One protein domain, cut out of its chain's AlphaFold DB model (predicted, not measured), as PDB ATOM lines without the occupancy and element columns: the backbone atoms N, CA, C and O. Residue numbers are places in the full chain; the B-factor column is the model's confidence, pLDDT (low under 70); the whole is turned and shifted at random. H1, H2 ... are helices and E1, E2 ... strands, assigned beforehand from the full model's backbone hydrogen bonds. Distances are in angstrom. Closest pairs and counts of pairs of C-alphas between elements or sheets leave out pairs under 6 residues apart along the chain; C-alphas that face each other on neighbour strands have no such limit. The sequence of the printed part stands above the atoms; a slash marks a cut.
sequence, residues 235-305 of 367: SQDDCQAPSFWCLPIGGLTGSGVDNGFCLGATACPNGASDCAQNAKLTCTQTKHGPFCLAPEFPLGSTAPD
ATOM      1  N   SER A 235       7.131  22.951 -20.060       97.19
ATOM      2  CA  SER A 235       5.797  23.389 -20.457       97.19
ATOM      3  C   SER A 235       5.868  24.450 -21.554       97.19
ATOM      4  O   SER A 235       6.918  25.048 -21.795       97.19
ATOM      5  N   GLN A 236       4.740  24.721 -22.216       96.62
ATOM      6  CA  GLN A 236       4.672  25.793 -23.213       96.62
ATOM      7  C   GLN A 236       4.886  27.185 -22.598       96.62
ATOM      8  O   GLN A 236       5.387  28.076 -23.278       96.62
ATOM      9  N   ASP A 237       4.565  27.365 -21.311       94.31
ATOM     10  CA  ASP A 237       4.759  28.634 -20.598       94.31
ATOM     11  C   ASP A 237       6.234  28.980 -20.370       94.31
ATOM     12  O   ASP A 237       6.569  30.152 -20.197       94.31
ATOM     13  N   ASP A 238       7.134  27.996 -20.393       95.94
ATOM     14  CA  ASP A 238       8.567  28.248 -20.203       95.94
ATOM     15  C   ASP A 238       9.166  29.011 -21.397       95.94
ATOM     16  O   ASP A 238      10.179  29.700 -21.269       95.94
ATOM     17  N   CYS A 239       8.509  28.951 -22.558       96.44
ATOM     18  CA  CYS A 239       8.913  29.670 -23.755       96.44
ATOM     19  C   CYS A 239       8.337  31.089 -23.751       96.44
ATOM     20  O   CYS A 239       7.278  31.377 -24.300       96.44
ATOM     21  N   GLN A 240       9.087  32.006 -23.134       85.31
ATOM     22  CA  GLN A 240       8.722  33.407 -22.857       85.31
ATOM     23  C   GLN A 240       8.617  34.324 -24.100       85.31
ATOM     24  O   GLN A 240       8.645  35.555 -23.990       85.31
ATOM     25  N   ALA A 241       8.482  33.756 -25.299       83.31
ATOM     26  CA  ALA A 241       8.325  34.484 -26.549       83.31
ATOM     27  C   ALA A 241       7.158  33.882 -27.353       83.31
ATOM     28  O   ALA A 241       7.163  32.687 -27.621       83.31
ATOM     29  N   PRO A 242       6.175  34.686 -27.808       79.38
ATOM     30  CA  PRO A 242       4.889  34.191 -28.332       79.38
ATOM     31  C   PRO A 242       4.981  33.381 -29.637       79.38
ATOM     32  O   PRO A 242       3.978  32.854 -30.111       79.38
ATOM     33  N   SER A 243       6.161  33.321 -30.252       87.75
ATOM     34  CA  SER A 243       6.433  32.533 -31.459       87.75
ATOM     35  C   SER A 243       7.260  31.276 -31.179       87.75
ATOM     36  O   SER A 243       7.529  30.518 -32.109       87.75
ATOM     37  N   PHE A 244       7.669  31.066 -29.927       95.69
ATOM     38  CA  PHE A 244       8.445  29.919 -29.483       95.69
ATOM     39  C   PHE A 244       7.588  29.024 -28.606       95.69
ATOM     40  O   PHE A 244       6.819  29.492 -27.774       95.69
ATOM     41  N   TRP A 245       7.754  27.728 -28.805       97.31
ATOM     42  CA  TRP A 245       6.991  26.689 -28.146       97.31
ATOM     43  C   TRP A 245       7.937  25.602 -27.679       97.31
ATOM     44  O   TRP A 245       8.987  25.373 -28.282       97.31
ATOM     45  N   CYS A 246       7.553  24.923 -26.611       98.12
ATOM     46  CA  CYS A 246       8.263  23.772 -26.111       98.12
ATOM     47  C   CYS A 246       8.037  22.593 -27.054       98.12
ATOM     48  O   CYS A 246       6.930  22.048 -27.134       98.12
ATOM     49  N   LEU A 247       9.079  22.243 -27.811       97.69
ATOM     50  CA  LEU A 247       9.045  21.185 -28.813       97.69
ATOM     51  C   LEU A 247      10.093  20.105 -28.498       97.69
ATOM     52  O   LEU A 247      11.185  20.419 -28.014       97.69
ATOM     53  N   PRO A 248       9.787  18.828 -28.784       96.88
ATOM     54  CA  PRO A 248      10.710  17.732 -28.563       96.88
ATOM     55  C   PRO A 248      11.717  17.666 -29.710       96.88
ATOM     56  O   PRO A 248      11.382  17.909 -30.873       96.88
ATOM     57  N   ILE A 249      12.939  17.245 -29.402       94.00
ATOM     58  CA  ILE A 249      13.962  16.965 -30.410       94.00
ATOM     59  C   ILE A 249      14.119  15.452 -30.541       94.00
ATOM     60  O   ILE A 249      14.395  14.749 -29.568       94.00
ATOM     61  N   GLY A 250      13.923  14.936 -31.757       91.25
ATOM     62  CA  GLY A 250      14.056  13.509 -32.047       91.25
ATOM     63  C   GLY A 250      15.450  12.984 -31.699       91.25
ATOM     64  O   GLY A 250      16.447  13.586 -32.076       91.25
ATOM     65  N   GLY A 251      15.511  11.864 -30.975       88.12
ATOM     66  CA  GLY A 251      16.769  11.264 -30.513       88.12
ATOM     67  C   GLY A 251      17.328  11.867 -29.221       88.12
ATOM     68  O   GLY A 251      18.168  11.228 -28.597       88.12
ATOM     69  N   LEU A 252      16.830  13.031 -28.788       90.38
ATOM     70  CA  LEU A 252      17.269  13.709 -27.567       90.38
ATOM     71  C   LEU A 252      16.189  13.663 -26.476       90.38
ATOM     72  O   LEU A 252      16.404  13.078 -25.412       90.38
ATOM     73  N   THR A 253      15.007  14.216 -26.759       94.00
ATOM     74  CA  THR A 253      13.877  14.238 -25.820       94.00
ATOM     75  C   THR A 253      13.312  12.828 -25.617       94.00
ATOM     76  O   THR A 253      12.942  12.153 -26.583       94.00
ATOM     77  N   GLY A 254      13.245  12.393 -24.358       91.75
ATOM     78  CA  GLY A 254      12.802  11.067 -23.916       91.75
ATOM     79  C   GLY A 254      13.867   9.963 -23.993       91.75
ATOM     80  O   GLY A 254      13.611   8.857 -23.528       91.75
ATOM     81  N   SER A 255      15.044  10.245 -24.567       87.69
ATOM     82  CA  SER A 255      16.169   9.295 -24.639       87.69
ATOM     83  C   SER A 255      17.360   9.721 -23.783       87.69
ATOM     84  O   SER A 255      18.024   8.867 -23.203       87.69
ATOM     85  N   GLY A 256      17.645  11.026 -23.722       84.62
ATOM     86  CA  GLY A 256      18.751  11.591 -22.943       84.62
ATOM     87  C   GLY A 256      18.311  12.638 -21.922       84.62
ATOM     88  O   GLY A 256      18.905  12.737 -20.853       84.62
ATOM     89  N   VAL A 257      17.249  13.387 -22.227       91.88
ATOM     90  CA  VAL A 257      16.625  14.350 -21.312       91.88
ATOM     91  C   VAL A 257      15.106  14.319 -21.446       91.88
ATOM     92  O   VAL A 257      14.586  14.036 -22.526       91.88
ATOM     93  N   ASP A 258      14.390  14.647 -20.374       94.50
ATOM     94  CA  ASP A 258      12.919  14.683 -20.372       94.50
ATOM     95  C   ASP A 258      12.345  16.044 -20.810       94.50
ATOM     96  O   ASP A 258      11.144  16.166 -21.046       94.50
ATOM     97  N   ASN A 259      13.184  17.076 -20.944       96.31
ATOM     98  CA  ASN A 259      12.756  18.401 -21.387       96.31
ATOM     99  C   ASN A 259      12.613  18.509 -22.916       96.31
ATOM    100  O   ASN A 259      13.276  17.822 -23.703       96.31
ATOM    101  N   GLY A 260      11.748  19.430 -23.333       97.25
ATOM    102  CA  GLY A 260      11.750  19.990 -24.677       97.25
ATOM    103  C   GLY A 260      12.721  21.162 -24.776       97.25
ATOM    104  O   GLY A 260      13.476  21.461 -23.842       97.25
ATOM    105  N   PHE A 261      12.672  21.849 -25.913       97.69
ATOM    106  CA  PHE A 261      13.416  23.079 -26.155       97.69
ATOM    107  C   PHE A 261      12.497  24.118 -26.780       97.69
ATOM    108  O   PHE A 261      11.638  23.783 -27.600       97.69
ATOM    109  N   CYS A 262      12.673  25.380 -26.399       98.06
ATOM    110  CA  CYS A 262      11.909  26.466 -26.991       98.06
ATOM    111  C   CYS A 262      12.339  26.648 -28.441       98.06
ATOM    112  O   CYS A 262      13.477  27.004 -28.704       98.06
ATOM    113  N   LEU A 263      11.445  26.374 -29.382       96.88
ATOM    114  CA  LEU A 263      11.702  26.399 -30.820       96.88
ATOM    115  C   LEU A 263      10.512  27.040 -31.543       96.88
ATOM    116  O   LEU A 263       9.398  27.072 -31.024       96.88
ATOM    117  N   GLY A 264      10.732  27.555 -32.753       94.88
ATOM    118  CA  GLY A 264       9.630  28.054 -33.577       94.88
ATOM    119  C   GLY A 264       8.672  26.920 -33.961       94.88
ATOM    120  O   GLY A 264       9.124  25.865 -34.402       94.88
ATOM    121  N   ALA A 265       7.362  27.141 -33.826       95.31
ATOM    122  CA  ALA A 265       6.345  26.178 -34.257       95.31
ATOM    123  C   ALA A 265       5.643  26.623 -35.542       95.31
ATOM    124  O   ALA A 265       5.441  27.812 -35.799       95.31
ATOM    125  N   THR A 266       5.216  25.647 -36.339       95.44
ATOM    126  CA  THR A 266       4.394  25.878 -37.529       95.44
ATOM    127  C   THR A 266       2.950  26.156 -37.114       95.44
ATOM    128  O   THR A 266       2.347  25.364 -36.388       95.44
ATOM    129  N   ALA A 267       2.380  27.273 -37.570       95.75
ATOM    130  CA  ALA A 267       0.948  27.531 -37.429       95.75
ATOM    131  C   ALA A 267       0.143  26.528 -38.274       95.75
ATOM    132  O   ALA A 267       0.554  26.201 -39.385       95.75
ATOM    133  N   CYS A 268      -1.008  26.078 -37.773       97.31
ATOM    134  CA  CYS A 268      -1.853  25.082 -38.446       97.31
ATOM    135  C   CYS A 268      -3.296  25.573 -38.666       97.31
ATOM    136  O   CYS A 268      -4.247  25.006 -38.119       97.31
ATOM    137  N   PRO A 269      -3.507  26.649 -39.449       97.31
ATOM    138  CA  PRO A 269      -4.841  27.205 -39.683       97.31
ATOM    139  C   PRO A 269      -5.799  26.230 -40.386       97.31
ATOM    140  O   PRO A 269      -7.011  26.394 -40.262       97.31
ATOM    141  N   ASN A 270      -5.285  25.215 -41.090       97.19
ATOM    142  CA  ASN A 270      -6.088  24.187 -41.755       97.19
ATOM    143  C   ASN A 270      -6.196  22.893 -40.925       97.19
ATOM    144  O   ASN A 270      -6.666  21.869 -41.421       97.19
ATOM    145  N   GLY A 271      -5.777  22.920 -39.655       96.94
ATOM    146  CA  GLY A 271      -5.850  21.777 -38.753       96.94
ATOM    147  C   GLY A 271      -4.692  20.788 -38.921       96.94
ATOM    148  O   GLY A 271      -3.574  21.142 -39.287       96.94
ATOM    149  N   ALA A 272      -4.952  19.512 -38.622       96.56
ATOM    150  CA  ALA A 272      -3.920  18.477 -38.511       96.56
ATOM    151  C   ALA A 272      -3.123  18.209 -39.802       96.56
ATOM    152  O   ALA A 272      -1.995  17.724 -39.723       96.56
ATOM    153  N   SER A 273      -3.664  18.539 -40.981       96.75
ATOM    154  CA  SER A 273      -2.944  18.385 -42.253       96.75
ATOM    155  C   SER A 273      -1.662  19.214 -42.312       96.75
ATOM    156  O   SER A 273      -0.693  18.783 -42.931       96.75
ATOM    157  N   ASP A 274      -1.633  20.363 -41.632       97.31
ATOM    158  CA  ASP A 274      -0.463  21.245 -41.601       97.31
ATOM    159  C   ASP A 274       0.674  20.659 -40.733       97.31
ATOM    160  O   ASP A 274       1.836  21.016 -40.909       97.31
ATOM    161  N   CYS A 275       0.364  19.705 -39.843       97.12
ATOM    162  CA  CYS A 275       1.329  19.064 -38.941       97.12
ATOM    163  C   CYS A 275       1.851  17.713 -39.453       97.12
ATOM    164  O   CYS A 275       2.654  17.065 -38.786       97.12
ATOM    165  N   ALA A 276       1.438  17.278 -40.649       94.62
ATOM    166  CA  ALA A 276       1.719  15.936 -41.166       94.62
ATOM    167  C   ALA A 276       3.216  15.610 -41.345       94.62
ATOM    168  O   ALA A 276       3.580  14.439 -41.432       94.62
ATOM    169  N   GLN A 277       4.090  16.624 -41.381       91.56
ATOM    170  CA  GLN A 277       5.544  16.442 -41.498       91.56
ATOM    171  C   GLN A 277       6.187  15.876 -40.227       91.56
ATOM    172  O   GLN A 277       7.293  15.345 -40.279       91.56
ATOM    173  N   ASN A 278       5.505  15.978 -39.085       92.44
ATOM    174  CA  ASN A 278       5.990  15.437 -37.828       92.44
ATOM    175  C   ASN A 278       4.846  14.746 -37.089       92.44
ATOM    176  O   ASN A 278       4.013  15.390 -36.459       92.44
ATOM    177  N   ALA A 279       4.848  13.412 -37.126       93.25
ATOM    178  CA  ALA A 279       3.817  12.583 -36.503       93.25
ATOM    179  C   ALA A 279       3.717  12.739 -34.971       93.25
ATOM    180  O   ALA A 279       2.757  12.250 -34.381       93.25
ATOM    181  N   LYS A 280       4.691  13.394 -34.324       93.31
ATOM    182  CA  LYS A 280       4.646  13.715 -32.890       93.31
ATOM    183  C   LYS A 280       3.923  15.031 -32.585       93.31
ATOM    184  O   LYS A 280       3.666  15.316 -31.423       93.31
ATOM    185  N   LEU A 281       3.607  15.840 -33.599       96.75
ATOM    186  CA  LEU A 281       2.945  17.128 -33.417       96.75
ATOM    187  C   LEU A 281       1.455  17.023 -33.733       96.75
ATOM    188  O   LEU A 281       1.041  16.422 -34.721       96.75
ATOM    189  N   THR A 282       0.646  17.665 -32.900       97.56
ATOM    190  CA  THR A 282      -0.800  17.791 -33.069       97.56
ATOM    191  C   THR A 282      -1.156  19.259 -33.241       97.56
ATOM    192  O   THR A 282      -0.644  20.120 -32.521       97.56
ATOM    193  N   CYS A 283      -2.058  19.554 -34.181       97.88
ATOM    194  CA  CYS A 283      -2.593  20.901 -34.308       97.88
ATOM    195  C   CYS A 283      -3.420  21.241 -33.063       97.88
ATOM    196  O   CYS A 283      -4.500  20.689 -32.855       97.88
ATOM    197  N   THR A 284      -2.878  22.119 -32.230       97.00
ATOM    198  CA  THR A 284      -3.387  22.434 -30.900       97.00
ATOM    199  C   THR A 284      -3.825  23.888 -30.867       97.00
ATOM    200  O   THR A 284      -3.061  24.781 -31.237       97.00
ATOM    201  N   GLN A 285      -5.060  24.133 -30.430       96.31
ATOM    202  CA  GLN A 285      -5.575  25.489 -30.271       96.31
ATOM    203  C   GLN A 285      -4.935  26.150 -29.047       96.31
ATOM    204  O   GLN A 285      -4.924  25.571 -27.963       96.31
ATOM    205  N   THR A 286      -4.448  27.377 -29.214       95.06
ATOM    206  CA  THR A 286      -3.855  28.191 -28.142       95.06
ATOM    207  C   THR A 286      -4.495  29.578 -28.121       95.06
ATOM    208  O   THR A 286      -5.202  29.955 -29.064       95.06
ATOM    209  N   LYS A 287      -4.202  30.388 -27.099       94.19
ATOM    210  CA  LYS A 287      -4.589  31.812 -27.053       94.19
ATOM    211  C   LYS A 287      -4.013  32.646 -28.207       94.19
ATOM    212  O   LYS A 287      -4.502  33.732 -28.498       94.19
ATOM    213  N   HIS A 288      -2.969  32.144 -28.867       93.50
ATOM    214  CA  HIS A 288      -2.299  32.799 -29.991       93.50
ATOM    215  C   HIS A 288      -2.728  32.237 -31.356       93.50
ATOM    216  O   HIS A 288      -2.194  32.657 -32.381       93.50
ATOM    217  N   GLY A 289      -3.687  31.306 -31.381       94.38
ATOM    218  CA  GLY A 289      -4.119  30.582 -32.578       94.38
ATOM    219  C   GLY A 289      -3.679  29.111 -32.584       94.38
ATOM    220  O   GLY A 289      -3.106  28.630 -31.605       94.38
ATOM    221  N   PRO A 290      -3.991  28.364 -33.653       96.50
ATOM    222  CA  PRO A 290      -3.625  26.956 -33.774       96.50
ATOM    223  C   PRO A 290      -2.157  26.768 -34.199       96.50
ATOM    224  O   PRO A 290      -1.722  27.328 -35.208       96.50
ATOM    225  N   PHE A 291      -1.412  25.928 -33.472       97.12
ATOM    226  CA  PHE A 291      -0.018  25.567 -33.776       97.12
ATOM    227  C   PHE A 291       0.216  24.053 -33.720       97.12
ATOM    228  O   PHE A 291      -0.450  23.336 -32.975       97.12
ATOM    229  N   CYS A 292       1.181  23.561 -34.495       97.69
ATOM    230  CA  CYS A 292       1.653  22.180 -34.420       97.69
ATOM    231  C   CYS A 292       2.528  21.997 -33.179       97.69
ATOM    232  O   CYS A 292       3.717  22.314 -33.208       97.69
ATOM    233  N   LEU A 293       1.936  21.493 -32.097       97.38
ATOM    234  CA  LEU A 293       2.579  21.350 -30.790       97.38
ATOM    235  C   LEU A 293       2.643  19.889 -30.367       97.38
ATOM    236  O   LEU A 293       1.815  19.072 -30.774       97.38
ATOM    237  N   ALA A 294       3.628  19.563 -29.542       96.56
ATOM    238  CA  ALA A 294       3.753  18.230 -28.980       96.56
ATOM    239  C   ALA A 294       2.869  18.125 -27.720       96.56
ATOM    240  O   ALA A 294       2.994  18.966 -26.823       96.56
ATOM    241  N   PRO A 295       1.932  17.161 -27.660       96.50
ATOM    242  CA  PRO A 295       0.930  17.084 -26.597       96.50
ATOM    243  C   PRO A 295       1.509  16.749 -25.213       96.50
ATOM    244  O   PRO A 295       0.822  16.935 -24.212       96.50
ATOM    245  N   GLU A 296       2.746  16.256 -25.139       96.44
ATOM    246  CA  GLU A 296       3.442  15.945 -23.889       96.44
ATOM    247  C   GLU A 296       3.812  17.183 -23.057       96.44
ATOM    248  O   GLU A 296       3.991  17.058 -21.846       96.44
ATOM    249  N   PHE A 297       3.883  18.375 -23.664       97.50
ATOM    250  CA  PHE A 297       4.209  19.619 -22.963       97.50
ATOM    251  C   PHE A 297       2.934  20.419 -22.658       97.50
ATOM    252  O   PHE A 297       2.279  20.900 -23.591       97.50
ATOM    253  N   PRO A 298       2.568  20.611 -21.375       97.00
ATOM    254  CA  PRO A 298       1.339  21.303 -20.999       97.00
ATOM    255  C   PRO A 298       1.273  22.736 -21.538       97.00
ATOM    256  O   PRO A 298       2.251  23.477 -21.455       97.00
ATOM    257  N   LEU A 299       0.099  23.152 -22.031       95.19
ATOM    258  CA  LEU A 299      -0.119  24.512 -22.548       95.19
ATOM    259  C   LEU A 299      -0.014  25.598 -21.463       95.19
ATOM    260  O   LEU A 299       0.331  26.736 -21.770       95.19
ATOM    261  N   GLY A 300      -0.358  25.274 -20.213       94.50
ATOM    262  CA  GLY A 300      -0.382  26.250 -19.123       94.50
ATOM    263  C   GLY A 300      -1.240  27.480 -19.455       94.50
ATOM    264  O   GLY A 300      -2.372  27.350 -19.923       94.50
ATOM    265  N   SER A 301      -0.690  28.675 -19.255       93.38
ATOM    266  CA  SER A 301      -1.314  29.973 -19.531       93.38
ATOM    267  C   SER A 301      -1.549  30.253 -21.019       93.38
ATOM    268  O   SER A 301      -2.149  31.275 -21.358       93.38
ATOM    269  N   THR A 302      -1.036  29.417 -21.926       92.00
ATOM    270  CA  THR A 302      -1.269  29.540 -23.375       92.00
ATOM    271  C   THR A 302      -2.503  28.776 -23.860       92.00
ATOM    272  O   THR A 302      -2.876  28.914 -25.029       92.00
ATOM    273  N   ALA A 303      -3.161  28.010 -22.982       93.94
ATOM    274  CA  ALA A 303      -4.422  27.348 -23.298       93.94
ATOM    275  C   ALA A 303      -5.508  28.369 -23.716       93.94
ATOM    276  O   ALA A 303      -5.473  29.513 -23.261       93.94
ATOM    277  N   PRO A 304      -6.466  28.000 -24.587       92.94
ATOM    278  CA  PRO A 304      -7.570  28.884 -24.967       92.94
ATOM    279  C   PRO A 304      -8.442  29.257 -23.761       92.94
ATOM    280  O   PRO A 304      -8.775  28.384 -22.962       92.94
ATOM    281  N   ASP A 305      -8.879  30.517 -23.676       88.06
ATOM    282  CA  ASP A 305      -9.718  31.019 -22.571       88.06
ATOM    283  C   ASP A 305     -11.065  30.273 -22.448       88.06
ATOM    284  O   ASP A 305     -11.622  30.140 -21.360       88.06
TER     285      ASP A 305
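AT A GLANCE: This is residues 235 to 305 of the 367 residues of the protein "Endoglucanase" of Minicystis rosea (UniProt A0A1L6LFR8). With little regular structure, this domain is two small two-stranded hairpins joined by loops, E1 with E2 and E3 with E4, the short helix H1 packing on the second hairpin. The 71 printed residues hold E1, E2, H1, E3 and E4 in that order, 24 residues in named elements, class mixed, both sheets antiparallel. The whole is compact, radius of gyration of the C-alphas 11.4 A, spanning 32 by 26 by 16 A.

HOW THE PARTS SIT: E1, residues 244 to 247, and E2, residues 260 to 264, form an antiparallel hairpin at 140 degrees, with N 245 and O 263 2.8 A apart, within hydrogen-bond range. H1, residues 271 to 275, has 0 of 1 O i to N i+4 pairs within range, but 2 of 2 O i to N i+3 pairs. E3, residues 282 to 286, and E4, residues 289 to 293, form an antiparallel hairpin at 144 degrees, with N 284 and O 291 2.8 A apart, within range. The closest C-alphas of H1 and E3, Ala 272 and Cys 283, are 5.0 A apart. Those of E1 and E4, Leu 247 and Leu 293, are 6.8 A apart. E2 is apart from E3 and E4.

IN THESE COORDINATES: E1 begins at C-alpha 244 (8.445, 29.919, -29.483). E2 is 12.2 A long, E3 11.9 A and E4 11.5 A, ending at C-alpha 293 (2.579, 21.350, -30.790).

THE WHOLE: The C-alphas farthest apart, Gly 256 and Asp 305, are 34.5 A apart. The printed part has no cut, E1 to E2 is a long link, and no printed residue is under 70 in pLDDT.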